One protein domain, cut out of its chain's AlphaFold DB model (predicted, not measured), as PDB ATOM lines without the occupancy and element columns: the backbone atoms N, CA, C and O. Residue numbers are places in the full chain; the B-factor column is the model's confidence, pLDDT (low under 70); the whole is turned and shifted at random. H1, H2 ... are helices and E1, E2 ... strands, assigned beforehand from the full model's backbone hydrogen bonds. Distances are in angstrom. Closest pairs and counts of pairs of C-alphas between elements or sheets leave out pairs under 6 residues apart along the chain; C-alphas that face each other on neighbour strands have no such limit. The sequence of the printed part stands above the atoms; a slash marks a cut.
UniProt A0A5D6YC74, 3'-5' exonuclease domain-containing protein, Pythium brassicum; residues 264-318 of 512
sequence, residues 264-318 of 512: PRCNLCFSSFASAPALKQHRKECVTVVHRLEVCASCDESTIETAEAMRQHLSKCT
ATOM      1  N   PRO A 264     154.832 193.008 151.061       83.88
ATOM      2  CA  PRO A 264     153.624 193.498 150.400       83.88
ATOM      3  C   PRO A 264     153.072 194.774 151.055       83.88
ATOM      4  O   PRO A 264     152.738 194.777 152.239       83.88
ATOM      5  N   ARG A 265     152.956 195.854 150.268       81.00
ATOM      6  CA  ARG A 265     152.558 197.195 150.736       81.00
ATOM      7  C   ARG A 265     151.068 197.477 150.542       81.00
ATOM      8  O   ARG A 265     150.413 196.973 149.622       81.00
ATOM      9  N   CYS A 266     150.508 198.311 151.412       77.62
ATOM     10  CA  CYS A 266     149.152 198.824 151.240       77.62
ATOM     11  C   CYS A 266     149.128 199.977 150.232       77.62
ATOM     12  O   CYS A 266     149.852 200.946 150.387       77.62
ATOM     13  N   ASN A 267     148.248 199.918 149.235       69.88
ATOM     14  CA  ASN A 267     148.095 200.962 148.215       69.88
ATOM     15  C   ASN A 267     147.268 202.178 148.690       69.88
ATOM     16  O   ASN A 267     146.797 202.944 147.854       69.88
ATOM     17  N   LEU A 268     147.036 202.291 150.003       69.44
ATOM     18  CA  LEU A 268     146.311 203.385 150.659       69.44
ATOM     19  C   LEU A 268     147.216 204.094 151.682       69.44
ATOM     20  O   LEU A 268     147.351 205.309 151.636       69.44
ATOM     21  N   CYS A 269     147.871 203.330 152.570       72.94
ATOM     22  CA  CYS A 269     148.751 203.849 153.633       72.94
ATOM     23  C   CYS A 269     150.255 203.609 153.406       72.94
ATOM     24  O   CYS A 269     151.073 204.034 154.214       72.94
ATOM     25  N   PHE A 270     150.626 202.875 152.351       72.38
ATOM     26  CA  PHE A 270     152.003 202.583 151.925       72.38
ATOM     27  C   PHE A 270     152.895 201.829 152.930       72.38
ATOM     28  O   PHE A 270     154.021 201.461 152.584       72.38
ATOM     29  N   SER A 271     152.368 201.476 154.110       77.75
ATOM     30  CA  SER A 271     152.996 200.559 155.066       77.75
ATOM     31  C   SER A 271     153.261 199.180 154.452       77.75
ATOM     32  O   SER A 271     152.443 198.654 153.688       77.75
ATOM     33  N   SER A 272     154.396 198.592 154.825       82.81
ATOM     34  CA  SER A 272     154.843 197.254 154.422       82.81
ATOM     35  C   SER A 272     154.392 196.190 155.422       82.81
ATOM     36  O   SER A 272     154.485 196.393 156.630       82.81
ATOM     37  N   PHE A 273     153.959 195.028 154.929       86.56
ATOM     38  CA  PHE A 273     153.491 193.916 155.759       86.56
ATOM     39  C   PHE A 273     154.346 192.668 155.547       86.56
ATOM     40  O   PHE A 273     154.768 192.376 154.433       86.56
ATOM     41  N   ALA A 274     154.551 191.880 156.606       85.94
ATOM     42  CA  ALA A 274     155.353 190.653 156.548       85.94
ATOM     43  C   ALA A 274     154.746 189.542 155.661       85.94
ATOM     44  O   ALA A 274     155.419 188.564 155.350       85.94
ATOM     45  N   SER A 275     153.470 189.649 155.270       88.06
ATOM     46  CA  SER A 275     152.815 188.678 154.387       88.06
ATOM     47  C   SER A 275     151.581 189.258 153.688       88.06
ATOM     48  O   SER A 275     150.947 190.200 154.171       88.06
ATOM     49  N   ALA A 276     151.193 188.666 152.552       86.69
ATOM     50  CA  ALA A 276     149.981 189.064 151.831       86.69
ATOM     51  C   ALA A 276     148.678 188.853 152.644       86.69
ATOM     52  O   ALA A 276     147.795 189.707 152.551       86.69
ATOM     53  N   PRO A 277     148.534 187.806 153.489       91.44
ATOM     54  CA  PRO A 277     147.441 187.721 154.461       91.44
ATOM     55  C   PRO A 277     147.411 188.873 155.473       91.44
ATOM     56  O   PRO A 277     146.332 189.404 155.726       91.44
ATOM     57  N   ALA A 278     148.563 189.307 156.003       89.19
ATOM     58  CA  ALA A 278     148.626 190.442 156.929       89.19
ATOM     59  C   ALA A 278     148.188 191.750 156.247       89.19
ATOM     60  O   ALA A 278     147.339 192.466 156.775       89.19
ATOM     61  N   LEU A 279     148.658 192.000 155.018       89.44
ATOM     62  CA  LEU A 279     148.166 193.103 154.188       89.44
ATOM     63  C   LEU A 279     146.651 192.999 153.923       89.44
ATOM     64  O   LEU A 279     145.937 193.999 153.991       89.44
ATOM     65  N   LYS A 280     146.136 191.799 153.623       88.75
ATOM     66  CA  LYS A 280     144.703 191.574 153.369       88.75
ATOM     67  C   LYS A 280     143.842 191.818 154.612       88.75
ATOM     68  O   LYS A 280     142.705 192.258 154.455       88.75
ATOM     69  N   GLN A 281     144.352 191.546 155.814       89.88
ATOM     70  CA  GLN A 281     143.675 191.916 157.056       89.88
ATOM     71  C   GLN A 281     143.694 193.436 157.234       89.88
ATOM     72  O   GLN A 281     142.629 194.040 157.297       89.88
ATOM     73  N   HIS A 282     144.878 194.056 157.188       88.31
ATOM     74  CA  HIS A 282     145.026 195.503 157.340       88.31
ATOM     75  C   HIS A 282     144.157 196.305 156.354       88.31
ATOM     76  O   HIS A 282     143.553 197.295 156.745       88.31
ATOM     77  N   ARG A 283     144.009 195.869 155.093       84.69
ATOM     78  CA  ARG A 283     143.139 196.544 154.105       84.69
ATOM     79  C   ARG A 283     141.652 196.619 154.502       84.69
ATOM     80  O   ARG A 283     140.933 197.400 153.890       84.69
ATOM     81  N   LYS A 284     141.185 195.852 155.497       86.50
ATOM     82  CA  LYS A 284     139.835 195.981 156.089       86.50
ATOM     83  C   LYS A 284     139.740 197.105 157.127       86.50
ATOM     84  O   LYS A 284     138.658 197.618 157.375       86.50
ATOM     85  N   GLU A 285     140.870 197.436 157.744       84.62
ATOM     86  CA  GLU A 285     141.031 198.296 158.928       84.62
ATOM     87  C   GLU A 285     141.858 199.559 158.596       84.62
ATOM     88  O   GLU A 285     142.266 200.313 159.476       84.62
ATOM     89  N   CYS A 286     142.146 199.789 157.312       79.62
ATOM     90  CA  CYS A 286     143.014 200.858 156.836       79.62
ATOM     91  C   CYS A 286     142.284 202.209 156.839       79.62
ATOM     92  O   CYS A 286     141.736 202.634 155.824       79.62
ATOM     93  N   VAL A 287     142.322 202.896 157.980       72.88
ATOM     94  CA  VAL A 287     141.688 204.210 158.210       72.88
ATOM     95  C   VAL A 287     142.423 205.412 157.591       72.88
ATOM     96  O   VAL A 287     142.028 206.551 157.822       72.88
ATOM     97  N   THR A 288     143.493 205.204 156.815       70.44
ATOM     98  CA  THR A 288     144.219 206.303 156.156       70.44
ATOM     99  C   THR A 288     143.312 207.074 155.202       70.44
ATOM    100  O   THR A 288     142.713 206.494 154.295       70.44
ATOM    101  N   VAL A 289     143.269 208.398 155.373       65.25
ATOM    102  CA  VAL A 289     142.579 209.311 154.458       65.25
ATOM    103  C   VAL A 289     143.218 209.195 153.076       65.25
ATOM    104  O   VAL A 289     144.395 209.509 152.889       65.25
ATOM    105  N   VAL A 290     142.433 208.721 152.108       66.31
ATOM    106  CA  VAL A 290     142.847 208.657 150.705       66.31
ATOM    107  C   VAL A 290     142.573 210.016 150.078       66.31
ATOM    108  O   VAL A 290     141.449 210.310 149.662       66.31
ATOM    109  N   HIS A 291     143.596 210.861 150.026       66.00
ATOM    110  CA  HIS A 291     143.516 212.130 149.334       66.00
ATOM    111  C   HIS A 291     143.309 211.907 147.843       66.00
ATOM    112  O   HIS A 291     144.020 211.166 147.157       66.00
ATOM    113  N   ARG A 292     142.315 212.620 147.336       64.94
ATOM    114  CA  ARG A 292     142.110 212.831 145.918       64.94
ATOM    115  C   ARG A 292     142.864 214.090 145.525       64.94
ATOM    116  O   ARG A 292     142.581 215.148 146.082       64.94
ATOM    117  N   LEU A 293     143.795 213.943 144.591       69.12
ATOM    118  CA  LEU A 293     144.500 215.068 143.993       69.12
ATOM    119  C   LEU A 293     143.654 215.658 142.868       69.12
ATOM    120  O   LEU A 293     143.171 214.934 141.992       69.12
ATOM    121  N   GLU A 294     143.465 216.966 142.932       68.38
ATOM    122  CA  GLU A 294     142.703 217.762 141.977       68.38
ATOM    123  C   GLU A 294     143.627 218.864 141.431       68.38
ATOM    124  O   GLU A 294     144.550 219.310 142.113       68.38
ATOM    125  N   VAL A 295     143.407 219.266 140.178       67.00
ATOM    126  CA  VAL A 295     144.155 220.343 139.508       67.00
ATOM    127  C   VAL A 295     143.185 221.490 139.275       67.00
ATOM    128  O   VAL A 295     142.063 221.248 138.816       67.00
ATOM    129  N   CYS A 296     143.594 222.716 139.593       65.50
ATOM    130  CA  CYS A 296     142.811 223.899 139.256       65.50
ATOM    131  C   CYS A 296     142.767 224.075 137.730       65.50
ATOM    132  O   CYS A 296     143.772 223.884 137.044       65.50
ATOM    133  N   ALA A 297     141.599 224.406 137.177       62.34
ATOM    134  CA  ALA A 297     141.436 224.615 135.737       62.34
ATOM    135  C   ALA A 297     141.436 226.100 135.319       62.34
ATOM    136  O   ALA A 297     141.121 226.372 134.157       62.34
ATOM    137  N   SER A 298     141.744 227.017 136.248       62.00
ATOM    138  CA  SER A 298     141.662 228.474 136.054       62.00
ATOM    139  C   SER A 298     142.996 229.211 136.225       62.00
ATOM    140  O   SER A 298     143.246 230.134 135.463       62.00
ATOM    141  N   CYS A 299     143.863 228.827 137.170       60.81
ATOM    142  CA  CYS A 299     145.203 229.412 137.287       60.81
ATOM    143  C   CYS A 299     146.245 228.659 136.445       60.81
ATOM    144  O   CYS A 299     146.200 227.433 136.329       60.81
ATOM    145  N   ASP A 300     147.224 229.398 135.917       50.41
ATOM    146  CA  ASP A 300     148.376 228.827 135.205       50.41
ATOM    147  C   ASP A 300     149.418 228.201 136.149       50.41
ATOM    148  O   ASP A 300     150.216 227.360 135.730       50.41
ATOM    149  N   GLU A 301     149.387 228.539 137.443       49.03
ATOM    150  CA  GLU A 301     150.092 227.751 138.452       49.03
ATOM    151  C   GLU A 301     149.446 226.365 138.565       49.03
ATOM    152  O   GLU A 301     148.259 226.232 138.870       49.03
ATOM    153  N   SER A 302     150.235 225.303 138.362       51.91
ATOM    154  CA  SER A 302     149.799 223.910 138.526       51.91
ATOM    155  C   SER A 302     149.707 223.523 140.009       51.91
ATOM    156  O   SER A 302     150.395 222.623 140.510       51.91
ATOM    157  N   THR A 303     148.842 224.231 140.736       49.81
ATOM    158  CA  THR A 303     148.480 223.964 142.126       49.81
ATOM    159  C   THR A 303     147.728 222.634 142.192       49.81
ATOM    160  O   THR A 303     146.522 222.548 141.952       49.81
ATOM    161  N   ILE A 304     148.479 221.567 142.472       57.47
ATOM    162  CA  ILE A 304     147.924 220.264 142.826       57.47
ATOM    163  C   ILE A 304     147.567 220.338 144.297       57.47
ATOM    164  O   ILE A 304     148.456 220.534 145.123       57.47
ATOM    165  N   GLU A 305     146.307 220.105 144.626       61.16
ATOM    166  CA  GLU A 305     145.895 220.045 146.020       61.16
ATOM    167  C   GLU A 305     145.019 218.838 146.309       61.16
ATOM    168  O   GLU A 305     144.427 218.213 145.422       61.16
ATOM    169  N   THR A 306     144.916 218.518 147.596       65.81
ATOM    170  CA  THR A 306     143.840 217.647 148.074       65.81
ATOM    171  C   THR A 306     142.488 218.310 147.781       65.81
ATOM    172  O   THR A 306     142.380 219.531 147.827       65.81
ATOM    173  N   ALA A 307     141.413 217.545 147.576       65.31
ATOM    174  CA  ALA A 307     140.051 218.091 147.405       65.31
ATOM    175  C   ALA A 307     139.516 218.942 148.600       65.31
ATOM    176  O   ALA A 307     138.380 219.426 148.587       65.31
ATOM    177  N   GLU A 308     140.308 219.105 149.665       65.94
ATOM    178  CA  GLU A 308     140.085 220.038 150.772       65.94
ATOM    179  C   GLU A 308     140.875 221.334 150.592       65.94
ATOM    180  O   GLU A 308     140.273 222.403 150.525       65.94
ATOM    181  N   ALA A 309     142.194 221.245 150.434       65.31
ATOM    182  CA  ALA A 309     143.035 222.409 150.178       65.31
ATOM    183  C   ALA A 309     142.704 223.078 148.829       65.31
ATOM    184  O   ALA A 309     142.705 224.301 148.743       65.31
ATOM    185  N   MET A 310     142.251 222.316 147.826       71.25
ATOM    186  CA  MET A 310     141.707 222.847 146.572       71.25
ATOM    187  C   MET A 310     140.530 223.795 146.842       71.25
ATOM    188  O   MET A 310     140.509 224.899 146.314       71.25
ATOM    189  N   ARG A 311     139.602 223.462 147.756       68.38
ATOM    190  CA  ARG A 311     138.503 224.378 148.139       68.38
ATOM    191  C   ARG A 311     138.997 225.690 148.764       68.38
ATOM    192  O   ARG A 311     138.303 226.693 148.655       68.38
ATOM    193  N   GLN A 312     140.173 225.687 149.394       70.00
ATOM    194  CA  GLN A 312     140.816 226.875 149.976       70.00
ATOM    195  C   GLN A 312     141.713 227.631 148.981       70.00
ATOM    196  O   GLN A 312     141.998 228.810 149.186       70.00
ATOM    197  N   HIS A 313     142.167 226.958 147.921       71.06
ATOM    198  CA  HIS A 313     142.867 227.556 146.790       71.06
ATOM    199  C   HIS A 313     141.888 228.322 145.891       71.06
ATOM    200  O   HIS A 313     142.149 229.476 145.579       71.06
ATOM    201  N   LEU A 314     140.735 227.736 145.538       69.12
ATOM    202  CA  LEU A 314     139.739 228.365 144.650       69.12
ATOM    203  C   LEU A 314     139.267 229.733 145.168       69.12
ATOM    204  O   LEU A 314     139.134 230.666 144.388       69.12
ATOM    205  N   SER A 315     139.081 229.886 146.486       70.56
ATOM    206  CA  SER A 315     138.692 231.162 147.113       70.56
ATOM    207  C   SER A 315     139.806 232.221 147.148       70.56
ATOM    208  O   SER A 315     139.587 233.327 147.638       70.56
ATOM    209  N   LYS A 316     140.994 231.891 146.631       70.25
ATOM    210  CA  LYS A 316     142.155 232.776 146.439       70.25
ATOM    211  C   LYS A 316     142.666 232.752 144.989       70.25
ATOM    212  O   LYS A 316     143.658 233.402 144.680       70.25
ATOM    213  N   CYS A 317     142.028 231.978 144.109       66.25
ATOM    214  CA  CYS A 317     142.481 231.719 142.748       66.25
ATOM    215  C   CYS A 317     142.049 232.864 141.825       66.25
ATOM    216  O   CYS A 317     140.970 232.835 141.238       66.25
ATOM    217  N   THR A 318     142.901 233.880 141.697       61.03
ATOM    218  CA  THR A 318     142.641 235.087 140.899       61.03
ATOM    219  C   THR A 318     143.493 235.107 139.629       61.03
ATOM    220  O   THR A 318     144.548 235.739 139.579       61.03
TER     221      THR A 318
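Overview. This is residues 264 to 318 of the 512 residues of the protein "3'-5' exonuclease domain-containing protein" of Pythium brassicum (UniProt A0A5D6YC74). What does this domain look like? It is a drawn-out rod with two small ends: one holds the hairpin E1 and E2 with the short helix H2 near it, and the other holds the helix H1 and the loop of residues 264 to 275, which folds back on itself before H1. The link of residues 286 to 292 bridges the two ends. What is it made of? The printed part has 55 residues, with two named helices and two named strands in the order H1, E1, E2, H2; the sheet has the order E1 - E2, antiparallel, and the class is mixed, helices and strands, with 22 residues in named elements, under half. How large is it? It is extended, with a radius of gyration of the C-alphas of 16.5 A, and its C-alphas span 49 by 17 by 12 A.

Along the chain. Where are the strands? E1 is residues 293 to 295, 6.9 A from first to last C-alpha, and begins at C-alpha 293 at (144.500, 215.068, 143.993). E2 is residues 304 to 306, 7.1 A long. Where are the helices? H2 is residues 309 to 314, 8.8 A long, and ends at C-alpha 314 at (139.739, 228.365, 144.650). H1, the longest helix, is residues 276 to 285, 14.7 A long, and begins at C-alpha 276 at (149.981, 189.064, 151.831).

Arrangement. How do the strands pair? E1 and E2 are a hairpin of antiparallel neighbours, with 137 degrees between their directions. N 294 and O 305 are within hydrogen-bond range at 2.9 A, and N 305 and O 294 at 3.2 A. Where is H2? Its closest C-alphas to E1 are those of Glu 294 and Met 310, 6.9 A apart. Its closest to E2 are those of Ile 304 and Met 310, 7.7 A apart. Where is H1? H1 is apart from E2 and from H2. How do the helix backbones run? Each O i to N i+4 pair of H2 is within hydrogen-bond range, and in H1 4 of 6 are.

Size, cuts and confidence. How far does it reach? The two C-alphas farthest apart are those of Pro 277 and Thr 318, 49.5 A. How is it linked? The printed part has no cut; the link from E2 to H2 is tight, those from H1 to E1 and from E1 to E2 are short, and no link is long. Where is the confidence low? The mean pLDDT of the printed part is 72.2, and 27 residues are under 70, among them residues 289 to 309; H1 has a mean of 88 and E2 of 61.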